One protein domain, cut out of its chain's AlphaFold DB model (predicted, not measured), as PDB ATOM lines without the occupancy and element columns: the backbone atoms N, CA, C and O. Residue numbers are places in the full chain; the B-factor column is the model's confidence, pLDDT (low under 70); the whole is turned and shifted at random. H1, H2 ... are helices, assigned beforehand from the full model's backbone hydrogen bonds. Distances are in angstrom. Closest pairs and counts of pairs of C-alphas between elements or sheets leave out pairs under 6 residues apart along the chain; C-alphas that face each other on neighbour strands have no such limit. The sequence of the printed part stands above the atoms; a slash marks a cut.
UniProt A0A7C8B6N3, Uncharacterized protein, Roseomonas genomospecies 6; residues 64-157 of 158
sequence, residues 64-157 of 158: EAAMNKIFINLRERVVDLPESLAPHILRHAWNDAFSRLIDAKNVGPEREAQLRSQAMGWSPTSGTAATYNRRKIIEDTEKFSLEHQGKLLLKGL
ATOM      1  N   GLU A  64     275.586  73.062 182.560       91.94
ATOM      2  CA  GLU A  64     275.337  74.487 182.814       91.94
ATOM      3  C   GLU A  64     273.964  74.935 182.286       91.94
ATOM      4  O   GLU A  64     273.225  75.638 182.973       91.94
ATOM      5  N   ALA A  65     273.570  74.464 181.099       92.94
ATOM      6  CA  ALA A  65     272.252  74.750 180.536       92.94
ATOM      7  C   ALA A  65     271.118  74.201 181.423       92.94
ATOM      8  O   ALA A  65     270.127  74.893 181.663       92.94
ATOM      9  N   ALA A  66     271.276  72.984 181.959       93.44
ATOM     10  CA  ALA A  66     270.313  72.404 182.889       93.44
ATOM     11  C   ALA A  66     270.263  73.184 184.212       93.44
ATOM     12  O   ALA A  66     269.174  73.443 184.720       93.44
ATOM     13  N   MET A  67     271.413  73.629 184.728       94.25
ATOM     14  CA  MET A  67     271.478  74.502 185.901       94.25
ATOM     15  C   MET A  67     270.717  75.813 185.664       94.25
ATOM     16  O   MET A  67     269.863  76.180 186.464       94.25
ATOM     17  N   ASN A  68     270.949  76.495 184.540       94.19
ATOM     18  CA  ASN A  68     270.219  77.718 184.196       94.19
ATOM     19  C   ASN A  68     268.706  77.473 184.082       94.19
ATOM     20  O   ASN A  68     267.908  78.269 184.581       94.19
ATOM     21  N   LYS A  69     268.303  76.338 183.498       94.75
ATOM     22  CA  LYS A  69     266.894  75.938 183.401       94.75
ATOM     23  C   LYS A  69     266.246  75.711 184.769       94.75
ATOM     24  O   LYS A  69     265.081  76.057 184.937       94.75
ATOM     25  N   ILE A  70     266.972  75.178 185.756       95.00
ATOM     26  CA  ILE A  70     266.469  75.060 187.137       95.00
ATOM     27  C   ILE A  70     266.098  76.444 187.682       95.00
ATOM     28  O   ILE A  70     265.014  76.605 188.232       95.00
ATOM     29  N   PHE A  71     266.942  77.454 187.479       95.94
ATOM     30  CA  PHE A  71     266.675  78.811 187.965       95.94
ATOM     31  C   PHE A  71     265.518  79.492 187.234       95.94
ATOM     32  O   PHE A  71     264.728  80.172 187.879       95.94
ATOM     33  N   ILE A  72     265.367  79.266 185.925       95.50
ATOM     34  CA  ILE A  72     264.176  79.708 185.178       95.50
ATOM     35  C   ILE A  72     262.916  79.101 185.810       95.50
ATOM     36  O   ILE A  72     262.024  79.828 186.233       95.50
ATOM     37  N   ASN A  73     262.901  77.776 185.976       95.88
ATOM     38  CA  ASN A  73     261.771  77.062 186.566       95.88
ATOM     39  C   ASN A  73     261.447  77.511 187.998       95.88
ATOM     40  O   ASN A  73     260.281  77.472 188.384       95.88
ATOM     41  N   LEU A  74     262.460  77.878 188.792       96.06
ATOM     42  CA  LEU A  74     262.271  78.414 190.140       96.06
ATOM     43  C   LEU A  74     261.549  79.760 190.090       96.06
ATOM     44  O   LEU A  74     260.542  79.916 190.774       96.06
ATOM     45  N   ARG A  75     262.021  80.694 189.254       95.75
ATOM     46  CA  ARG A  75     261.402  82.021 189.099       95.75
ATOM     47  C   ARG A  75     259.961  81.941 188.597       95.75
ATOM     48  O   ARG A  75     259.132  82.731 189.017       95.75
ATOM     49  N   GLU A  76     259.655  80.972 187.739       95.31
ATOM     50  CA  GLU A  76     258.297  80.766 187.218       95.31
ATOM     51  C   GLU A  76     257.328  80.159 188.246       95.31
ATOM     52  O   GLU A  76     256.123  80.367 188.147       95.31
ATOM     53  N   ARG A  77     257.825  79.358 189.200       96.06
ATOM     54  CA  ARG A  77     256.977  78.566 190.114       96.06
ATOM     55  C   ARG A  77     256.891  79.108 191.532       96.06
ATOM     56  O   ARG A  77     255.974  78.729 192.255       96.06
ATOM     57  N   VAL A  78     257.852  79.919 191.957       96.00
ATOM     58  CA  VAL A  78     257.911  80.455 193.317       96.00
ATOM     59  C   VAL A  78     257.602  81.942 193.263       96.00
ATOM     60  O   VAL A  78     258.315  82.708 192.617       96.00
ATOM     61  N   VAL A  79     256.533  82.332 193.955       93.06
ATOM     62  CA  VAL A  79     256.121  83.733 194.092       93.06
ATOM     63  C   VAL A  79     257.225  84.518 194.814       93.06
ATOM     64  O   VAL A  79     257.921  83.971 195.670       93.06
ATOM     65  N   ASP A  80     257.399  85.786 194.445       93.94
ATOM     66  CA  ASP A  80     258.347  86.734 195.053       93.94
ATOM     67  C   ASP A  80     259.847  86.444 194.839       93.94
ATOM     68  O   ASP A  80     260.700  87.048 195.497       93.94
ATOM     69  N   LEU A  81     260.219  85.571 193.892       93.31
ATOM     70  CA  LEU A  81     261.624  85.459 193.487       93.31
ATOM     71  C   LEU A  81     262.035  86.589 192.525       93.31
ATOM     72  O   LEU A  81     261.311  86.875 191.572       93.31
ATOM     73  N   PRO A  82     263.233  87.189 192.695       92.69
ATOM     74  CA  PRO A  82     263.730  88.199 191.768       92.69
ATOM     75  C   PRO A  82     263.890  87.651 190.346       92.69
ATOM     76  O   PRO A  82     264.477  86.583 190.152       92.69
ATOM     77  N   GLU A  83     263.487  88.427 189.339       91.19
ATOM     78  CA  GLU A  83     263.681  88.070 187.923       91.19
ATOM     79  C   GLU A  83     265.159  87.845 187.568       91.19
ATOM     80  O   GLU A  83     265.500  86.995 186.743       91.19
ATOM     81  N   SER A  84     266.055  88.563 188.248       90.94
ATOM     82  CA  SER A  84     267.504  88.469 188.076       90.94
ATOM     83  C   SER A  84     268.135  87.237 188.733       90.94
ATOM     84  O   SER A  84     269.330  87.002 188.546       90.94
ATOM     85  N   LEU A  85     267.381  86.435 189.500       93.69
ATOM     86  CA  LEU A  85     267.923  85.289 190.229       93.69
ATOM     87  C   LEU A  85     268.490  84.242 189.262       93.69
ATOM     88  O   LEU A  85     267.748  83.502 188.627       93.69
ATOM     89  N   ALA A  86     269.812  84.117 189.204       94.06
ATOM     90  CA  ALA A  86     270.523  83.182 188.333       94.06
ATOM     91  C   ALA A  86     271.680  82.494 189.085       94.06
ATOM     92  O   ALA A  86     272.095  82.987 190.138       94.06
ATOM     93  N   PRO A  87     272.263  81.394 188.562       93.38
ATOM     94  CA  PRO A  87     273.309  80.656 189.275       93.38
ATOM     95  C   PRO A  87     274.504  81.519 189.711       93.38
ATOM     96  O   PRO A  87     275.015  81.366 190.820       93.38
ATOM     97  N   HIS A  88     274.939  82.460 188.869       90.81
ATOM     98  CA  HIS A  88     276.067  83.342 189.182       90.81
ATOM     99  C   HIS A  88     275.756  84.334 190.318       90.81
ATOM    100  O   HIS A  88     276.666  84.705 191.061       90.81
ATOM    101  N   ILE A  89     274.483  84.694 190.530       93.62
ATOM    102  CA  ILE A  89     274.056  85.555 191.643       93.62
ATOM    103  C   ILE A  89     274.338  84.894 192.991       93.62
ATOM    104  O   ILE A  89     274.734  85.581 193.929       93.62
ATOM    105  N   LEU A  90     274.256  83.561 193.088       92.62
ATOM    106  CA  LEU A  90     274.629  82.856 194.320       92.62
ATOM    107  C   LEU A  90     276.092  83.105 194.705       92.62
ATOM    108  O   LEU A  90     276.413  83.264 195.883       92.62
ATOM    109  N   ARG A  91     276.989  83.178 193.713       90.56
ATOM    110  CA  ARG A  91     278.404  83.493 193.944       90.56
ATOM    111  C   ARG A  91     278.586  84.943 194.400       90.56
ATOM    112  O   ARG A  91     279.442  85.179 195.252       90.56
ATOM    113  N   HIS A  92     277.809  85.888 193.871       88.62
ATOM    114  CA  HIS A  92     277.824  87.276 194.348       88.62
ATOM    115  C   HIS A  92     277.329  87.369 195.793       88.62
ATOM    116  O   HIS A  92     278.073  87.829 196.651       88.62
ATOM    117  N   ALA A  93     276.166  86.785 196.093       91.12
ATOM    118  CA  ALA A  93     275.603  86.762 197.439       91.12
ATOM    119  C   ALA A  93     276.558  86.131 198.470       91.12
ATOM    120  O   ALA A  93     276.715  86.650 199.577       91.12
ATOM    121  N   TRP A  94     277.246  85.043 198.098       93.94
ATOM    122  CA  TRP A  94     278.280  84.443 198.940       93.94
ATOM    123  C   TRP A  94     279.446  85.410 199.192       93.94
ATOM    124  O   TRP A  94     279.877  85.555 200.334       93.94
ATOM    125  N   ASN A  95     279.945  86.100 198.157       92.06
ATOM    126  CA  ASN A  95     281.047  87.057 198.316       92.06
ATOM    127  C   ASN A  95     280.642  88.278 199.144       92.06
ATOM    128  O   ASN A  95     281.459  88.766 199.926       92.06
ATOM    129  N   ASP A  96     279.401  88.739 199.035       89.44
ATOM    130  CA  ASP A  96     278.892  89.845 199.844       89.44
ATOM    131  C   ASP A  96     278.785  89.437 201.316       89.44
ATOM    132  O   ASP A  96     279.246  90.157 202.202       89.44
ATOM    133  N   ALA A  97     278.249  88.241 201.590       92.94
ATOM    134  CA  ALA A  97     278.201  87.685 202.942       92.94
ATOM    135  C   ALA A  97     279.607  87.485 203.529       92.94
ATOM    136  O   ALA A  97     279.846  87.810 204.694       92.94
ATOM    137  N   PHE A  98     280.549  87.006 202.716       93.25
ATOM    138  CA  PHE A  98     281.944  86.854 203.111       93.25
ATOM    139  C   PHE A  98     282.604  88.204 203.414       93.25
ATOM    140  O   PHE A  98     283.293  88.331 204.420       93.25
ATOM    141  N   SER A  99     282.352  89.230 202.596       89.31
ATOM    142  CA  SER A  99     282.881  90.584 202.814       89.31
ATOM    143  C   SER A  99     282.384  91.169 204.135       89.31
ATOM    144  O   SER A  99     283.193  91.601 204.947       89.31
ATOM    145  N   ARG A 100     281.081  91.052 204.428       90.50
ATOM    146  CA  ARG A 100     280.519  91.478 205.723       90.50
ATOM    147  C   ARG A 100     281.170  90.770 206.915       90.50
ATOM    148  O   ARG A 100     281.390  91.387 207.954       90.50
ATOM    149  N   LEU A 101     281.498  89.483 206.777       94.19
ATOM    150  CA  LEU A 101     282.206  88.733 207.818       94.19
ATOM    151  C   LEU A 101     283.645  89.233 208.013       94.19
ATOM    152  O   LEU A 101     284.090  89.367 209.151       94.19
ATOM    153  N   ILE A 102     284.368  89.505 206.925       92.19
ATOM    154  CA  ILE A 102     285.719  90.088 206.957       92.19
ATOM    155  C   ILE A 102     285.688  91.454 207.647       92.19
ATOM    156  O   ILE A 102     286.519  91.705 208.524       92.19
ATOM    157  N   ASP A 103     284.711  92.294 207.301       88.69
ATOM    158  CA  ASP A 103     284.513  93.620 207.888       88.69
ATOM    159  C   ASP A 103     284.274  93.518 209.397       88.69
ATOM    160  O   ASP A 103     284.996  94.133 210.179       88.69
ATOM    161  N   ALA A 104     283.362  92.642 209.829       92.75
ATOM    162  CA  ALA A 104     283.082  92.400 211.247       92.75
ATOM    163  C   ALA A 104     284.285  91.841 212.035       92.75
ATOM    164  O   ALA A 104     284.335  91.946 213.260       92.75
ATOM    165  N   LYS A 105     285.247  91.217 211.348       94.31
ATOM    166  CA  LYS A 105     286.481  90.678 211.937       94.31
ATOM    167  C   LYS A 105     287.681  91.617 211.782       94.31
ATOM    168  O   LYS A 105     288.771  91.236 212.198       94.31
ATOM    169  N   ASN A 106     287.494  92.816 211.218       90.62
ATOM    170  CA  ASN A 106     288.549  93.801 210.955       90.62
ATOM    171  C   ASN A 106     289.758  93.214 210.205       90.62
ATOM    172  O   ASN A 106     290.911  93.539 210.490       90.62
ATOM    173  N   VAL A 107     289.509  92.318 209.246       90.12
ATOM    174  CA  VAL A 107     290.582  91.728 208.437       90.12
ATOM    175  C   VAL A 107     291.040  92.739 207.382       90.12
ATOM    176  O   VAL A 107     290.224  93.327 206.673       90.12
ATOM    177  N   GLY A 108     292.357  92.942 207.277       87.62
ATOM    178  CA  GLY A 108     292.957  93.850 206.297       87.62
ATOM    179  C   GLY A 108     292.845  93.348 204.845       87.62
ATOM    180  O   GLY A 108     292.760  92.138 204.615       87.62
ATOM    181  N   PRO A 109     292.915  94.251 203.850       85.00
ATOM    182  CA  PRO A 109     292.572  93.968 202.449       85.00
ATOM    183  C   PRO A 109     293.465  92.913 201.779       85.00
ATOM    184  O   PRO A 109     292.996  92.137 200.943       85.00
ATOM    185  N   GLU A 110     294.746  92.848 202.140       87.25
ATOM    186  CA  GLU A 110     295.657  91.820 201.625       87.25
ATOM    187  C   GLU A 110     295.255  90.428 202.129       87.25
ATOM    188  O   GLU A 110     295.112  89.478 201.353       87.25
ATOM    189  N   ARG A 111     295.007  90.311 203.439       89.44
ATOM    190  CA  ARG A 111     294.602  89.050 204.060       89.44
ATOM    191  C   ARG A 111     293.219  88.620 203.587       89.44
ATOM    192  O   ARG A 111     293.006  87.439 203.323       89.44
ATOM    193  N   GLU A 112     292.307  89.567 203.421       89.88
ATOM    194  CA  GLU A 112     291.005  89.352 202.801       89.88
ATOM    195  C   GLU A 112     291.146  88.736 201.402       89.88
ATOM    196  O   GLU A 112     290.521  87.713 201.112       89.88
ATOM    197  N   ALA A 113     292.013  89.300 200.554       88.81
ATOM    198  CA  ALA A 113     292.236  88.793 199.205       88.81
ATOM    199  C   ALA A 113     292.786  87.356 199.203       88.81
ATOM    200  O   ALA A 113     292.345  86.532 198.395       88.81
ATOM    201  N   GLN A 114     293.692  87.030 200.132       89.19
ATOM    202  CA  GLN A 114     294.206  85.669 200.319       89.19
ATOM    203  C   GLN A 114     293.093  84.701 200.741       89.19
ATOM    204  O   GLN A 114     292.909  83.663 200.103       89.19
ATOM    205  N   LEU A 115     292.326  85.045 201.783       91.50
ATOM    206  CA  LEU A 115     291.251  84.200 202.311       91.50
ATOM    207  C   LEU A 115     290.152  83.966 201.268       91.50
ATOM    208  O   LEU A 115     289.728  82.830 201.069       91.50
ATOM    209  N   ARG A 116     289.733  85.020 200.557       91.12
ATOM    210  CA  ARG A 116     288.733  84.927 199.488       91.12
ATOM    211  C   ARG A 116     289.237  84.072 198.331       91.12
ATOM    212  O   ARG A 116     288.506  83.210 197.853       91.12
ATOM    213  N   SER A 117     290.486  84.266 197.903       89.44
ATOM    214  CA  SER A 117     291.074  83.463 196.823       89.44
ATOM    215  C   SER A 117     291.133  81.984 197.197       89.44
ATOM    216  O   SER A 117     290.722  81.149 196.397       89.44
ATOM    217  N   GLN A 118     291.540  81.665 198.431       89.75
ATOM    218  CA  GLN A 118     291.509  80.295 198.946       89.75
ATOM    219  C   GLN A 118     290.083  79.741 198.963       89.75
ATOM    220  O   GLN A 118     289.837  78.711 198.357       89.75
ATOM    221  N   ALA A 119     289.111  80.440 199.552       90.38
ATOM    222  CA  ALA A 119     287.733  79.956 199.648       90.38
ATOM    223  C   ALA A 119     287.044  79.766 198.281       90.38
ATOM    224  O   ALA A 119     286.272  78.821 198.093       90.38
ATOM    225  N   MET A 120     287.352  80.622 197.305       89.00
ATOM    226  CA  MET A 120     286.771  80.586 195.957       89.00
ATOM    227  C   MET A 120     287.560  79.727 194.966       89.00
ATOM    228  O   MET A 120     287.073  79.469 193.863       89.00
ATOM    229  N   GLY A 121     288.749  79.269 195.363       88.25
ATOM    230  CA  GLY A 121     289.681  78.532 194.518       88.25
ATOM    231  C   GLY A 121     290.381  79.399 193.477       88.25
ATOM    232  O   GLY A 121     290.975  78.855 192.559       88.25
ATOM    233  N   TRP A 122     290.326  80.727 193.567       87.81
ATOM    234  CA  TRP A 122     290.986  81.593 192.592       87.81
ATOM    235  C   TRP A 122     292.506  81.524 192.720       87.81
ATOM    236  O   TRP A 122     293.052  81.444 193.821       87.81
ATOM    237  N   SER A 123     293.215  81.635 191.592       80.62
ATOM    238  CA  SER A 123     294.655  81.903 191.653       80.62
ATOM    239  C   SER A 123     294.905  83.182 192.467       80.62
ATOM    240  O   SER A 123     294.284  84.205 192.151       80.62
ATOM    241  N   PRO A 124     295.840  83.175 193.439       70.62
ATOM    242  CA  PRO A 124     296.209  84.371 194.203       70.62
ATOM    243  C   PRO A 124     296.630  85.546 193.310       70.62
ATOM    244  O   PRO A 124     296.407  86.702 193.643       70.62
ATOM    245  N   THR A 125     297.174  85.245 192.129       73.69
ATOM    246  CA  THR A 125     297.612  86.225 191.124       73.69
ATOM    247  C   THR A 125     296.512  86.664 190.152       73.69
ATOM    248  O   THR A 125     296.775  87.437 189.239       73.69
ATOM    249  N   SER A 126     295.280  86.158 190.280       74.69
ATOM    250  CA  SER A 126     294.210  86.446 189.309       74.69
ATOM    251  C   SER A 126     293.647  87.865 189.399       74.69
ATOM    252  O   SER A 126     292.927  88.269 188.494       74.69
ATOM    253  N   GLY A 127     293.903  88.593 190.490       76.88
ATOM    254  CA  GLY A 127     293.325  89.919 190.739       76.88
ATOM    255  C   GLY A 127     291.820  89.912 191.042       76.88
ATOM    256  O   GLY A 127     291.298  90.910 191.524       76.88
ATOM    257  N   THR A 128     291.121  88.787 190.852       78.06
ATOM    258  CA  THR A 128     289.660  88.658 191.033       78.06
ATOM    259  C   THR A 128     289.193  89.072 192.429       78.06
ATOM    260  O   THR A 128     288.139  89.683 192.586       78.06
ATOM    261  N   ALA A 129     289.993  88.779 193.459       79.31
ATOM    262  CA  ALA A 129     289.672  89.161 194.829       79.31
ATOM    263  C   ALA A 129     289.728  90.681 195.061       79.31
ATOM    264  O   ALA A 129     288.969  91.188 195.885       79.31
ATOM    265  N   ALA A 130     290.563  91.408 194.310       76.06
ATOM    266  CA  ALA A 130     290.725  92.854 194.451       76.06
ATOM    267  C   ALA A 130     289.474  93.637 194.022       76.06
ATOM    268  O   ALA A 130     289.226  94.721 194.547       76.06
ATOM    269  N   THR A 131     288.643  93.078 193.131       76.44
ATOM    270  CA  THR A 131     287.357  93.683 192.745       76.44
ATOM    271  C   THR A 131     286.448  93.904 193.956       76.44
ATOM    272  O   THR A 131     285.777  94.926 194.036       76.44
ATOM    273  N   TYR A 132     286.475  92.991 194.930       74.69
ATOM    274  CA  TYR A 132     285.654  93.092 196.140       74.69
ATOM    275  C   TYR A 132     286.247  94.057 197.171       74.69
ATOM    276  O   TYR A 132     285.497  94.768 197.835       74.69
ATOM    277  N   ASN A 133     287.575  94.170 197.240       74.31
ATOM    278  CA  ASN A 133     288.233  95.161 198.097       74.31
ATOM    279  C   ASN A 133     287.895  96.596 197.654       74.31
ATOM    280  O   ASN A 133     287.794  97.493 198.488       74.31
ATOM    281  N   ARG A 134     287.669  96.818 196.350       76.94
ATOM    282  CA  ARG A 134     287.261  98.130 195.822       76.94
ATOM    283  C   ARG A 134     285.944  98.616 196.432       76.94
ATOM    284  O   ARG A 134     285.848  99.798 196.733       76.94
ATOM    285  N   ARG A 135     284.969  97.721 196.657       79.25
ATOM    286  CA  ARG A 135     283.695  98.055 197.325       79.25
ATOM    287  C   ARG A 135     283.951  98.694 198.690       79.25
ATOM    288  O   ARG A 135     283.471  99.789 198.944       79.25
ATOM    289  N   LYS A 136     284.764  98.039 199.523       74.06
ATOM    290  CA  LYS A 136     285.095  98.513 200.871       74.06
ATOM    291  C   LYS A 136     285.802  99.868 200.851       74.06
ATOM    292  O   LYS A 136     285.446 100.744 201.618       74.06
ATOM    293  N   ILE A 137     286.747 100.061 199.929       77.38
ATOM    294  CA  ILE A 137     287.438 101.350 199.771       77.38
ATOM    295  C   ILE A 137     286.441 102.469 199.444       77.38
ATOM    296  O   ILE A 137     286.562 103.557 199.999       77.38
ATOM    297  N   ILE A 138     285.469 102.215 198.562       81.44
ATOM    298  CA  ILE A 138     284.435 103.199 198.207       81.44
ATOM    299  C   ILE A 138     283.560 103.509 199.428       81.44
ATOM    300  O   ILE A 138     283.442 104.673 199.798       81.44
ATOM    301  N   GLU A 139     283.029 102.484 200.097       82.38
ATOM    302  CA  GLU A 139     282.171 102.641 201.283       82.38
ATOM    303  C   GLU A 139     282.886 103.376 202.431       82.38
ATOM    304  O   GLU A 139     282.329 104.294 203.038       82.38
ATOM    305  N   ASP A 140     284.144 103.023 202.705       82.69
ATOM    306  CA  ASP A 140     284.961 103.686 203.722       82.69
ATOM    307  C   ASP A 140     285.235 105.149 203.336       82.69
ATOM    308  O   ASP A 140     285.155 106.041 204.180       82.69
ATOM    309  N   THR A 141     285.507 105.417 202.055       85.06
ATOM    310  CA  THR A 141     285.733 106.779 201.538       85.06
ATOM    311  C   THR A 141     284.499 107.656 201.728       85.06
ATOM    312  O   THR A 141     284.612 108.775 202.231       85.06
ATOM    313  N   GLU A 142     283.321 107.150 201.363       88.19
ATOM    314  CA  GLU A 142     282.046 107.850 201.545       88.19
ATOM    315  C   GLU A 142     281.798 108.157 203.024       88.19
ATOM    316  O   GLU A 142     281.536 109.307 203.392       88.19
ATOM    317  N   LYS A 143     281.975 107.154 203.890       89.81
ATOM    318  CA  LYS A 143     281.814 107.298 205.338       89.81
ATOM    319  C   LYS A 143     282.752 108.358 205.921       89.81
ATOM    320  O   LYS A 143     282.297 109.243 206.648       89.81
ATOM    321  N   PHE A 144     284.047 108.292 205.608       89.75
ATOM    322  CA  PHE A 144     285.027 109.248 206.127       89.75
ATOM    323  C   PHE A 144     284.819 110.658 205.572       89.75
ATOM    324  O   PHE A 144     285.009 111.629 206.304       89.75
ATOM    325  N   SER A 145     284.389 110.789 204.313       90.38
ATOM    326  CA  SER A 145     284.049 112.084 203.715       90.38
ATOM    327  C   SER A 145     282.895 112.757 204.462       90.38
ATOM    328  O   SER A 145     283.007 113.923 204.843       90.38
ATOM    329  N   LEU A 146     281.822 112.015 204.756       92.69
ATOM    330  CA  LEU A 146     280.684 112.528 205.528       92.69
ATOM    331  C   LEU A 146     281.085 112.910 206.961       92.69
ATOM    332  O   LEU A 146     280.703 113.974 207.450       92.69
ATOM    333  N   GLU A 147     281.902 112.088 207.627       91.75
ATOM    334  CA  GLU A 147     282.416 112.402 208.966       91.75
ATOM    335  C   GLU A 147     283.284 113.673 208.962       91.75
ATOM    336  O   GLU A 147     283.172 114.521 209.852       91.75
ATOM    337  N   HIS A 148     284.137 113.831 207.946       89.62
ATOM    338  CA  HIS A 148     284.982 115.009 207.782       89.62
ATOM    339  C   HIS A 148     284.147 116.279 207.572       89.62
ATOM    340  O   HIS A 148     284.372 117.279 208.257       89.62
ATOM    341  N   GLN A 149     283.142 116.221 206.692       90.44
ATOM    342  CA  GLN A 149     282.205 117.323 206.460       90.44
ATOM    343  C   GLN A 149     281.474 117.719 207.749       90.44
ATOM    344  O   GLN A 149     281.438 118.901 208.091       90.44
ATOM    345  N   GLY A 150     280.977 116.744 208.518       89.81
ATOM    346  CA  GLY A 150     280.331 117.000 209.808       89.81
ATOM    347  C   GLY A 150     281.242 117.743 210.791       89.81
ATOM    348  O   GLY A 150     280.825 118.724 211.407       89.81
ATOM    349  N   LYS A 151     282.518 117.348 210.895       89.25
ATOM    350  CA  LYS A 151     283.503 118.028 211.760       89.25
ATOM    351  C   LYS A 151     283.806 119.461 211.315       89.25
ATOM    352  O   LYS A 151     284.038 120.312 212.173       89.25
ATOM    353  N   LEU A 152     283.835 119.729 210.008       85.44
ATOM    354  CA  LEU A 152     284.061 121.076 209.473       85.44
ATOM    355  C   LEU A 152     282.853 121.990 209.709       85.44
ATOM    356  O   LEU A 152     283.023 123.100 210.211       85.44
ATOM    357  N   LEU A 153     281.640 121.509 209.424       82.69
ATOM    358  CA  LEU A 153     280.406 122.279 209.608       82.69
ATOM    359  C   LEU A 153     280.141 122.611 211.086       82.69
ATOM    360  O   LEU A 153     279.748 123.729 211.401       82.69
ATOM    361  N   LEU A 154     280.442 121.691 212.010       69.81
ATOM    362  CA  LEU A 154     280.323 121.935 213.456       69.81
ATOM    363  C   LEU A 154     281.347 122.952 213.994       69.81
ATOM    364  O   LEU A 154     281.094 123.588 215.015       69.81
ATOM    365  N   LYS A 155     282.501 123.122 213.334       60.62
ATOM    366  CA  LYS A 155     283.516 124.122 213.715       60.62
ATOM    367  C   LYS A 155     283.209 125.532 213.203       60.62
ATOM    368  O   LYS A 155     283.713 126.479 213.792       60.62
ATOM    369  N   GLY A 156     282.409 125.669 212.144       55.03
ATOM    370  CA  GLY A 156     282.017 126.962 211.561       55.03
ATOM    371  C   GLY A 156     280.799 127.632 212.211       55.03
ATOM    372  O   GLY A 156     280.432 128.725 211.803       55.03
ATOM    373  N   LEU A 157     280.166 126.987 213.199       54.53
ATOM    374  CA  LEU A 157     278.972 127.469 213.912       54.53
ATOM    375  C   LEU A 157     279.290 128.112 215.281       54.53
ATOM    376  O   LEU A 157     278.473 128.048 216.198       54.53
TER     377      LEU A 157
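Overview. This is residues 64 to 157 of the 158 residues of an uncharacterized protein of Roseomonas genomospecies 6 (UniProt A0A7C8B6N3). Four helices form an open zigzag: H2, H3 and residues 130 to 133 of H4 make the middle, H1 stands crosswise at one end, and residues 138 to 157 stick out as an arm. The printed part has 94 residues with four named helices, H1 to H4, and no named strand: all helix. It is only just extended, close to loose, radius of gyration of the C-alphas 19.0 A, spanning 62 by 36 by 20 A.

Along the chain. H1, residues 64 to 77, begins at C-alpha 64 (275.337, 74.487, 182.814) and is 20.2 A long. H2, residues 87 to 104, is 26.8 A, H3, residues 109 to 120, 16.0 A, and H4, residues 130 to 155, 37.4 A, ending at C-alpha 155 (283.516, 124.122, 213.715).

Arrangement. H1 and H2 only just touch, with 3 pairs of C-alphas within 8 A, closest Asn 68 and Pro 87, 6.6 A, about perpendicular at 84 degrees. H2 and H3 are close but not clearly touching, closest C-alphas Ile 102 and Glu 112, 6.8 A. H3 and H4 touch as a hairpin, closest C-alphas Pro 109 and Asn 133, 6.3 A. Every O i to N i+4 pair is within hydrogen-bond range in H1 and H3, 13 of 14 in H2, 20 of 22 in H4.

Size, cuts and confidence. The farthest C-alphas, Ala 66 and Leu 157, are 63.8 A apart. The printed part has no cut and no long link; residues 154 to 157 have pLDDT under 70.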